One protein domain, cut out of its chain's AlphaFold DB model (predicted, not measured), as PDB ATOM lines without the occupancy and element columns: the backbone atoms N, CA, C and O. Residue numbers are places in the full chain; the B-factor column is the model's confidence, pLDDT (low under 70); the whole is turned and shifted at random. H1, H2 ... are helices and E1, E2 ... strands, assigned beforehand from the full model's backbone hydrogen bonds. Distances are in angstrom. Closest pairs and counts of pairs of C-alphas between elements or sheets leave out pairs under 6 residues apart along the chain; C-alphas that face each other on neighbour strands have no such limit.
ATOM      1  N   ASN A   3      89.542 205.495 203.095       83.75
ATOM      2  CA  ASN A   3      88.342 204.984 203.741       83.75
ATOM      3  C   ASN A   3      87.246 206.031 203.549       83.75
ATOM      4  O   ASN A   3      87.423 207.179 203.953       83.75
ATOM      5  N   SER A   4      86.150 205.644 202.909       87.19
ATOM      6  CA  SER A   4      84.990 206.500 202.684       87.19
ATOM      7  C   SER A   4      83.949 206.236 203.759       87.19
ATOM      8  O   SER A   4      83.642 205.087 204.080       87.19
ATOM      9  N   SER A   5      83.396 207.314 204.308       89.88
ATOM     10  CA  SER A   5      82.344 207.272 205.320       89.88
ATOM     11  C   SER A   5      81.139 208.054 204.825       89.88
ATOM     12  O   SER A   5      81.284 209.134 204.263       89.88
ATOM     13  N   HIS A   6      79.943 207.509 205.021       90.69
ATOM     14  CA  HIS A   6      78.690 208.133 204.611       90.69
ATOM     15  C   HIS A   6      77.676 208.074 205.741       90.69
ATOM     16  O   HIS A   6      77.617 207.102 206.501       90.69
ATOM     17  N   LYS A   7      76.840 209.109 205.838       88.75
ATOM     18  CA  LYS A   7      75.755 209.124 206.818       88.75
ATOM     19  C   LYS A   7      74.599 208.268 206.315       88.75
ATOM     20  O   LYS A   7      74.166 208.415 205.176       88.75
ATOM     21  N   CYS A   8      74.069 207.403 207.177       88.81
ATOM     22  CA  CYS A   8      72.847 206.674 206.878       88.81
ATOM     23  C   CYS A   8      71.677 207.657 206.745       88.81
ATOM     24  O   CYS A   8      71.413 208.463 207.637       88.81
ATOM     25  N   THR A   9      70.979 207.589 205.618       85.69
ATOM     26  CA  THR A   9      69.812 208.425 205.293       85.69
ATOM     27  C   THR A   9      68.497 207.826 205.784       85.69
ATOM     28  O   THR A   9      67.443 208.442 205.632       85.69
ATOM     29  N   ASN A  10      68.526 206.628 206.378       86.94
ATOM     30  CA  ASN A  10      67.316 205.964 206.840       86.94
ATOM     31  C   ASN A  10      66.642 206.769 207.961       86.94
ATOM     32  O   ASN A  10      67.291 207.145 208.940       86.94
ATOM     33  N   LYS A  11      65.325 206.994 207.852       84.19
ATOM     34  CA  LYS A  11      64.569 207.744 208.866       84.19
ATOM     35  C   LYS A  11      64.727 207.086 210.238       84.19
ATOM     36  O   LYS A  11      64.468 205.898 210.397       84.19
ATOM     37  N   GLY A  12      65.147 207.877 211.224       83.06
ATOM     38  CA  GLY A  12      65.360 207.410 212.597       83.06
ATOM     39  C   GLY A  12      66.658 206.628 212.824       83.06
ATOM     40  O   GLY A  12      66.838 206.091 213.910       83.06
ATOM     41  N   CYS A  13      67.565 206.568 211.844       87.12
ATOM     42  CA  CYS A  13      68.892 205.984 212.016       87.12
ATOM     43  C   CYS A  13      69.977 207.059 211.927       87.12
ATOM     44  O   CYS A  13      70.074 207.784 210.942       87.12
ATOM     45  N   ASP A  14      70.835 207.122 212.940       86.94
ATOM     46  CA  ASP A  14      72.028 207.972 212.981       86.94
ATOM     47  C   ASP A  14      73.321 207.183 212.681       86.94
ATOM     48  O   ASP A  14      74.420 207.588 213.050       86.94
ATOM     49  N   GLY A  15      73.194 206.025 212.029       88.31
ATOM     50  CA  GLY A  15      74.322 205.164 211.679       88.31
ATOM     51  C   GLY A  15      75.259 205.765 210.632       88.31
ATOM     52  O   GLY A  15      74.891 206.651 209.858       88.31
ATOM     53  N   ILE A  16      76.475 205.228 210.589       89.88
ATOM     54  CA  ILE A  16      77.500 205.567 209.599       89.88
ATOM     55  C   ILE A  16      77.821 204.302 208.806       89.88
ATOM     56  O   ILE A  16      77.879 203.208 209.366       89.88
ATOM     57  N   ILE A  17      78.009 204.459 207.501       92.00
ATOM     58  CA  ILE A  17      78.425 203.394 206.592       92.00
ATOM     59  C   ILE A  17      79.856 203.695 206.173       92.00
ATOM     60  O   ILE A  17      80.119 204.750 205.601       92.00
ATOM     61  N   THR A  18      80.773 202.775 206.451       89.69
ATOM     62  CA  THR A  18      82.192 202.920 206.108       89.69
ATOM     63  C   THR A  18      82.628 201.831 205.143       89.69
ATOM     64  O   THR A  18      82.243 200.670 205.301       89.69
ATOM     65  N   TYR A  19      83.462 202.175 204.171       88.12
ATOM     66  CA  TYR A  19      84.085 201.206 203.279       88.12
ATOM     67  C   TYR A  19      85.421 201.716 202.753       88.12
ATOM     68  O   TYR A  19      85.608 202.908 202.520       88.12
ATOM     69  N   ASN A  20      86.337 200.783 202.509       87.88
ATOM     70  CA  ASN A  20      87.590 201.105 201.848       87.88
ATOM     71  C   ASN A  20      87.333 201.364 200.367       87.88
ATOM     72  O   ASN A  20      86.716 200.540 199.693       87.88
ATOM     73  N   GLU A  21      87.837 202.491 199.883       85.12
ATOM     74  CA  GLU A  21      87.843 202.798 198.467       85.12
ATOM     75  C   GLU A  21      88.889 201.943 197.765       85.12
ATOM     76  O   GLU A  21      90.073 201.928 198.123       85.12
ATOM     77  N   GLU A  22      88.429 201.223 196.752       82.06
ATOM     78  CA  GLU A  22      89.267 200.390 195.907       82.06
ATOM     79  C   GLU A  22      89.547 201.118 194.594       82.06
ATOM     80  O   GLU A  22      88.692 201.824 194.053       82.06
ATOM     81  N   ILE A  23      90.760 200.944 194.068       79.12
ATOM     82  CA  ILE A  23      91.121 201.474 192.753       79.12
ATOM     83  C   ILE A  23      90.454 200.574 191.714       79.12
ATOM     84  O   ILE A  23      90.946 199.488 191.413       79.12
ATOM     85  N   ILE A  24      89.314 201.024 191.200       79.62
ATOM     86  CA  ILE A  24      88.525 200.309 190.196       79.62
ATOM     87  C   ILE A  24      88.609 201.072 188.879       79.62
ATOM     88  O   ILE A  24      88.471 202.295 188.844       79.62
ATOM     89  N   ASP A  25      88.825 200.346 187.782       84.81
ATOM     90  CA  ASP A  25      88.749 200.929 186.447       84.81
ATOM     91  C   ASP A  25      87.286 201.274 186.126       84.81
ATOM     92  O   ASP A  25      86.456 200.397 185.879       84.81
ATOM     93  N   TYR A  26      86.971 202.571 186.166       83.19
ATOM     94  CA  TYR A  26      85.620 203.099 185.963       83.19
ATOM     95  C   TYR A  26      84.990 202.630 184.646       83.19
ATOM     96  O   TYR A  26      83.824 202.241 184.622       83.19
ATOM     97  N   LYS A  27      85.760 202.624 183.548       85.38
ATOM     98  CA  LYS A  27      85.245 202.229 182.228       85.38
ATOM     99  C   LYS A  27      84.889 200.751 182.198       85.38
ATOM    100  O   LYS A  27      83.855 200.381 181.646       85.38
ATOM    101  N   LYS A  28      85.738 199.913 182.792       85.81
ATOM    102  CA  LYS A  28      85.504 198.475 182.879       85.81
ATOM    103  C   LYS A  28      84.267 198.160 183.721       85.81
ATOM    104  O   LYS A  28      83.383 197.457 183.251       85.81
ATOM    105  N   ALA A  29      84.164 198.740 184.913       84.75
ATOM    106  CA  ALA A  29      83.034 198.500 185.807       84.75
ATOM    107  C   ALA A  29      81.701 199.039 185.249       84.75
ATOM    108  O   ALA A  29      80.676 198.374 185.376       84.75
ATOM    109  N   LEU A  30      81.694 200.178 184.549       85.38
ATOM    110  CA  LEU A  30      80.497 200.619 183.825       85.38
ATOM    111  C   LEU A  30      80.052 199.626 182.748       85.38
ATOM    112  O   LEU A  30      78.864 199.336 182.645       85.38
ATOM    113  N   ASN A  31      80.993 199.102 181.962       86.44
ATOM    114  CA  ASN A  31      80.669 198.187 180.870       86.44
ATOM    115  C   ASN A  31      80.244 196.795 181.354       86.44
ATOM    116  O   ASN A  31      79.407 196.170 180.711       86.44
ATOM    117  N   GLU A  32      80.825 196.290 182.444       87.50
ATOM    118  CA  GLU A  32      80.557 194.928 182.926       87.50
ATOM    119  C   GLU A  32      79.383 194.854 183.908       87.50
ATOM    120  O   GLU A  32      78.598 193.911 183.846       87.50
ATOM    121  N   THR A  33      79.251 195.828 184.812       82.25
ATOM    122  CA  THR A  33      78.283 195.774 185.922       82.25
ATOM    123  C   THR A  33      77.351 196.982 185.975       82.25
ATOM    124  O   THR A  33      76.668 197.198 186.976       82.25
ATOM    125  N   GLY A  34      77.341 197.816 184.928       82.38
ATOM    126  CA  GLY A  34      76.587 199.072 184.930       82.38
ATOM    127  C   GLY A  34      77.111 200.081 185.955       82.38
ATOM    128  O   GLY A  34      76.411 201.018 186.318       82.38
ATOM    129  N   GLY A  35      78.335 199.880 186.454       84.81
ATOM    130  CA  GLY A  35      78.949 200.714 187.477       84.81
ATOM    131  C   GLY A  35      78.644 200.274 188.906       84.81
ATOM    132  O   GLY A  35      79.146 200.899 189.832       84.81
ATOM    133  N   VAL A  36      77.881 199.200 189.126       89.12
ATOM    134  CA  VAL A  36      77.641 198.661 190.471       89.12
ATOM    135  C   VAL A  36      78.821 197.792 190.894       89.12
ATOM    136  O   VAL A  36      79.161 196.820 190.225       89.12
ATOM    137  N   ILE A  37      79.447 198.131 192.017       88.12
ATOM    138  CA  ILE A  37      80.624 197.417 192.539       88.12
ATOM    139  C   ILE A  37      80.322 196.663 193.837       88.12
ATOM    140  O   ILE A  37      81.119 195.839 194.275       88.12
ATOM    141  N   GLY A  38      79.158 196.898 194.446       88.88
ATOM    142  CA  GLY A  38      78.673 196.075 195.545       88.88
ATOM    143  C   GLY A  38      77.527 196.706 196.321       88.88
ATOM    144  O   GLY A  38      76.892 197.658 195.879       88.88
ATOM    145  N   THR A  39      77.290 196.185 197.519       90.81
ATOM    146  CA  THR A  39      76.286 196.701 198.455       90.81
ATOM    147  C   THR A  39      76.938 196.890 199.819       90.81
ATOM    148  O   THR A  39      77.743 196.061 200.254       90.81
ATOM    149  N   LYS A  40      76.614 197.986 200.502       91.06
ATOM    150  CA  LYS A  40      77.028 198.256 201.878       91.06
ATOM    151  C   LYS A  40      75.810 198.354 202.768       91.06
ATOM    152  O   LYS A  40      74.772 198.868 202.372       91.06
ATOM    153  N   GLU A  41      75.952 197.853 203.980       90.56
ATOM    154  CA  GLU A  41      74.885 197.845 204.965       90.56
ATOM    155  C   GLU A  41      75.227 198.812 206.096       90.56
ATOM    156  O   GLU A  41      76.366 198.866 206.565       90.56
ATOM    157  N   CYS A  42      74.243 199.594 206.529       89.75
ATOM    158  CA  CYS A  42      74.384 200.424 207.711       89.75
ATOM    159  C   CYS A  42      74.423 199.544 208.958       89.75
ATOM    160  O   CYS A  42      73.437 198.890 209.292       89.75
ATOM    161  N   SER A  43      75.521 199.608 209.708       86.81
ATOM    162  CA  SER A  43      75.734 198.765 210.890       86.81
ATOM    163  C   SER A  43      74.728 198.998 212.026       86.81
ATOM    164  O   SER A  43      74.626 198.160 212.914       86.81
ATOM    165  N   LYS A  44      73.995 200.125 212.028       89.12
ATOM    166  CA  LYS A  44      72.974 200.424 213.049       89.12
ATOM    167  C   LYS A  44      71.574 199.923 212.701       89.12
ATOM    168  O   LYS A  44      70.909 199.372 213.568       89.12
ATOM    169  N   CYS A  45      71.096 200.172 211.481       89.81
ATOM    170  CA  CYS A  45      69.714 199.851 211.095       89.81
ATOM    171  C   CYS A  45      69.590 198.688 210.110       89.81
ATOM    172  O   CYS A  45      68.469 198.325 209.769       89.81
ATOM    173  N   GLY A  46      70.699 198.152 209.599       88.44
ATOM    174  CA  GLY A  46      70.682 197.081 208.604       88.44
ATOM    175  C   GLY A  46      70.195 197.517 207.218       88.44
ATOM    176  O   GLY A  46      70.024 196.675 206.341       88.44
ATOM    177  N   LYS A  47      69.949 198.819 206.982       89.00
ATOM    178  CA  LYS A  47      69.561 199.297 205.647       89.00
ATOM    179  C   LYS A  47      70.727 199.117 204.681       89.00
ATOM    180  O   LYS A  47      71.858 199.502 204.988       89.00
ATOM    181  N   LYS A  48      70.425 198.545 203.521       90.44
ATOM    182  CA  LYS A  48      71.376 198.300 202.442       90.44
ATOM    183  C   LYS A  48      71.388 199.464 201.462       90.44
ATOM    184  O   LYS A  48      70.363 200.086 201.207       90.44
ATOM    185  N   TYR A  49      72.568 199.724 200.932       91.12
ATOM    186  CA  TYR A  49      72.877 200.807 200.016       91.12
ATOM    187  C   TYR A  49      73.771 200.270 198.913       91.12
ATOM    188  O   TYR A  49      74.671 199.467 199.170       91.12
ATOM    189  N   THR A  50      73.544 200.713 197.688       92.19
ATOM    190  CA  THR A  50      74.287 200.224 196.531       92.19
ATOM    191  C   THR A  50      75.543 201.061 196.363       92.19
ATOM    192  O   THR A  50      75.496 202.288 196.330       92.19
ATOM    193  N   LEU A  51      76.690 200.396 196.308       91.50
ATOM    194  CA  LEU A  51      77.977 201.022 196.065       91.50
ATOM    195  C   LEU A  51      78.240 201.010 194.561       91.50
ATOM    196  O   LEU A  51      78.291 199.944 193.941       91.50
ATOM    197  N   ILE A  52      78.430 202.195 193.996       90.38
ATOM    198  CA  ILE A  52      78.691 202.394 192.575       90.38
ATOM    199  C   ILE A  52      80.047 203.061 192.351       90.38
ATOM    200  O   ILE A  52      80.565 203.778 193.212       90.38
ATOM    201  N   VAL A  53      80.616 202.835 191.173       87.56
ATOM    202  CA  VAL A  53      81.797 203.540 190.689       87.56
ATOM    203  C   VAL A  53      81.375 204.734 189.831       87.56
ATOM    204  O   VAL A  53      80.535 204.637 188.937       87.56
ATOM    205  N   THR A  54      81.972 205.883 190.108       81.62
ATOM    206  CA  THR A  54      81.819 207.132 189.355       81.62
ATOM    207  C   THR A  54      83.222 207.663 189.027       81.62
ATOM    208  O   THR A  54      84.131 206.879 188.766       81.62
ATOM    209  N   VAL A  55      83.460 208.979 189.094       75.38
ATOM    210  CA  VAL A  55      84.832 209.528 189.143       75.38
ATOM    211  C   VAL A  55      85.614 209.071 190.391       75.38
ATOM    212  O   VAL A  55      86.827 209.245 190.454       75.38
ATOM    213  N   GLY A  56      84.926 208.463 191.364       81.25
ATOM    214  CA  GLY A  56      85.486 207.707 192.482       81.25
ATOM    215  C   GLY A  56      84.546 206.560 192.857       81.25
ATOM    216  O   GLY A  56      84.081 205.829 191.988       81.25
ATOM    217  N   GLN A  57      84.223 206.421 194.139       87.31
ATOM    218  CA  GLN A  57      83.154 205.535 194.606       87.31
ATOM    219  C   GLN A  57      82.079 206.345 195.337       87.31
ATOM    220  O   GLN A  57      82.402 207.291 196.065       87.31
ATOM    221  N   ALA A  58      80.813 205.987 195.125       88.00
ATOM    222  CA  ALA A  58      79.660 206.632 195.741       88.00
ATOM    223  C   ALA A  58      78.669 205.587 196.259       88.00
ATOM    224  O   ALA A  58      78.514 204.515 195.675       88.00
ATOM    225  N   LEU A  59      77.991 205.908 197.361       91.94
ATOM    226  CA  LEU A  59      76.878 205.117 197.873       91.94
ATOM    227  C   LEU A  59      75.572 205.761 197.448       91.94
ATOM    228  O   LEU A  59      75.364 206.946 197.691       91.94
ATOM    229  N   ILE A  60      74.685 204.961 196.879       91.94
ATOM    230  CA  ILE A  60      73.349 205.382 196.487       91.94
ATOM    231  C   ILE A  60      72.300 204.564 197.235       91.94
ATOM    232  O   ILE A  60      72.508 203.406 197.605       91.94
ATOM    233  N   GLU A  61      71.163 205.193 197.475       91.12
ATOM    234  CA  GLU A  61      69.950 204.536 197.919       91.12
ATOM    235  C   GLU A  61      69.134 204.136 196.692       91.12
ATOM    236  O   GLU A  61      68.930 204.942 195.780       91.12
ATOM    237  N   THR A  62      68.679 202.889 196.690       87.25
ATOM    238  CA  THR A  62      67.726 202.367 195.715       87.25
ATOM    239  C   THR A  62      66.449 201.960 196.436       87.25
ATOM    240  O   THR A  62      66.505 201.565 197.607       87.25
ATOM    241  N   ASP A  63      65.308 202.078 195.769       85.50
ATOM    242  CA  ASP A  63      64.029 201.604 196.298       85.50
ATOM    243  C   ASP A  63      63.823 200.095 196.058       85.50
ATOM    244  O   ASP A  63      64.759 199.370 195.708       85.50
ATOM    245  N   GLU A  64      62.611 199.604 196.329       80.56
ATOM    246  CA  GLU A  64      62.244 198.186 196.198       80.56
ATOM    247  C   GLU A  64      62.201 197.707 194.738       80.56
ATOM    248  O   GLU A  64      62.414 196.520 194.483       80.56
ATOM    249  N   ASP A  65      61.991 198.623 193.793       82.94
ATOM    250  CA  ASP A  65      62.023 198.369 192.353       82.94
ATOM    251  C   ASP A  65      63.454 198.464 191.787       82.94
ATOM    252  O   ASP A  65      63.705 198.116 190.632       82.94
ATOM    253  N   GLY A  66      64.420 198.873 192.620       76.00
ATOM    254  CA  GLY A  66      65.819 199.057 192.243       76.00
ATOM    255  C   GLY A  66      66.101 200.411 191.591       76.00
ATOM    256  O   GLY A  66      67.209 200.621 191.092       76.00
ATOM    257  N   GLU A  67      65.142 201.334 191.624       85.19
ATOM    258  CA  GLU A  67      65.283 202.670 191.061       85.19
ATOM    259  C   GLU A  67      66.119 203.560 191.984       85.19
ATOM    260  O   GLU A  67      66.137 203.419 193.210       85.19
ATOM    261  N   PHE A  68      66.846 204.500 191.385       85.81
ATOM    262  CA  PHE A  68      67.686 205.436 192.120       85.81
ATOM    263  C   PHE A  68      66.837 206.432 192.924       85.81
ATOM    264  O   PHE A  68      66.067 207.208 192.361       85.81
ATOM    265  N   VAL A  69      67.055 206.472 194.240       88.94
ATOM    266  CA  VAL A  69      66.396 207.420 195.153       88.94
ATOM    267  C   VAL A  69      67.281 208.638 195.410       88.94
ATOM    268  O   VAL A  69      66.808 209.774 195.403       88.94
ATOM    269  N   GLY A  70      68.573 208.418 195.664       87.88
ATOM    270  CA  GLY A  70      69.496 209.499 195.999       87.88
ATOM    271  C   GLY A  70      70.901 209.023 196.348       87.88
ATOM    272  O   GLY A  70      71.111 207.871 196.717       87.88
ATOM    273  N   GLU A  71      71.875 209.926 196.257       89.50
ATOM    274  CA  GLU A  71      73.249 209.671 196.695       89.50
ATOM    275  C   GLU A  71      73.415 210.009 198.184       89.50
ATOM    276  O   GLU A  71      72.886 211.006 198.682       89.50
ATOM    277  N   LEU A  72      74.159 209.174 198.908       89.50
ATOM    278  CA  LEU A  72      74.459 209.393 200.315       89.50
ATOM    279  C   LEU A  72      75.610 210.394 200.457       89.50
ATOM    280  O   LEU A  72      76.685 210.164 199.896       89.50
TER     281      LEU A  72
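This is residues 3 to 72 of the 75 residues of the protein "Rev-Erb beta 2" of Bacillus thuringiensis subsp. medellin (UniProt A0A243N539). A small, thinly joined sandwich: a strongly twisted sheet of four strands, E3 to E6, is faced by a two-strand hairpin, E1 and E2, and the short helix H1 sits at one end, only grazing the larger sheet. The larger sheet is a meander, each strand the antiparallel neighbour of the one before, in the order E3 - E4 - E5 - E6. The printed part has 70 residues, with one named helix and six named strands in the order E1 E2 H1 E3 E4 E5 E6, and its class is mostly strand. The whole is compact, with a radius of gyration of the C-alphas of 12.1 A, and flat, spanning 37 by 29 by 15 A.

In the larger sheet, E3, residues 36 to 41, and E4, residues 48 to 53, form a hairpin at 150 degrees, with N 40 and O 49 at 2.8 A, within hydrogen-bond range. E4 and E5, residues 57 to 62, form a hairpin at 139 degrees, with N 60 and O 50 at 2.8 A. E5 and E6, residues 68 to 71, form a hairpin at 140 degrees, with N 61 and O 70 at 2.8 A. The pairing of E5 is staggered: with E4 over residues 57 to 60, with E6 over 60 to 62. E1, residues 3 to 7, and E2, residues 16 to 21, form an antiparallel hairpin at 153 degrees, with N 4 and O 19 at 2.8 A. The two sheets make a sandwich, two sheets face to face, with the parts that face each other 10.0 A centre to centre and their strands at 29 degrees. The closest C-alphas of E2 and E3 are those of Ile 17 and Glu 41, 6.8 A apart. E1 and E6 are apart. H1, residues 26 to 33, only grazes the larger sheet; its closest C-alphas to E4 are those of Tyr 26 and Val 53, 6.1 A apart. In H1 every O i to N i+4 pair is within hydrogen-bond range.

E4 measures 16.6 A from first to last C-alpha, E5 15.8 A, E2 15.4 A, E3 14.8 A, E1 13.6 A, H1 10.4 A and E6 8.4 A. E1 begins at C-alpha 3 (88.342, 204.984, 203.741). E4 begins at C-alpha 48 (71.376, 198.300, 202.442). E6 ends at C-alpha 71 (73.249, 209.671, 196.695).

The C-alphas farthest apart, those of Gly 12 and Lys 28, are 37.0 A apart. The printed part has no cut and no long link. The mean pLDDT of the printed part is 86.9, and no printed residue is under 70.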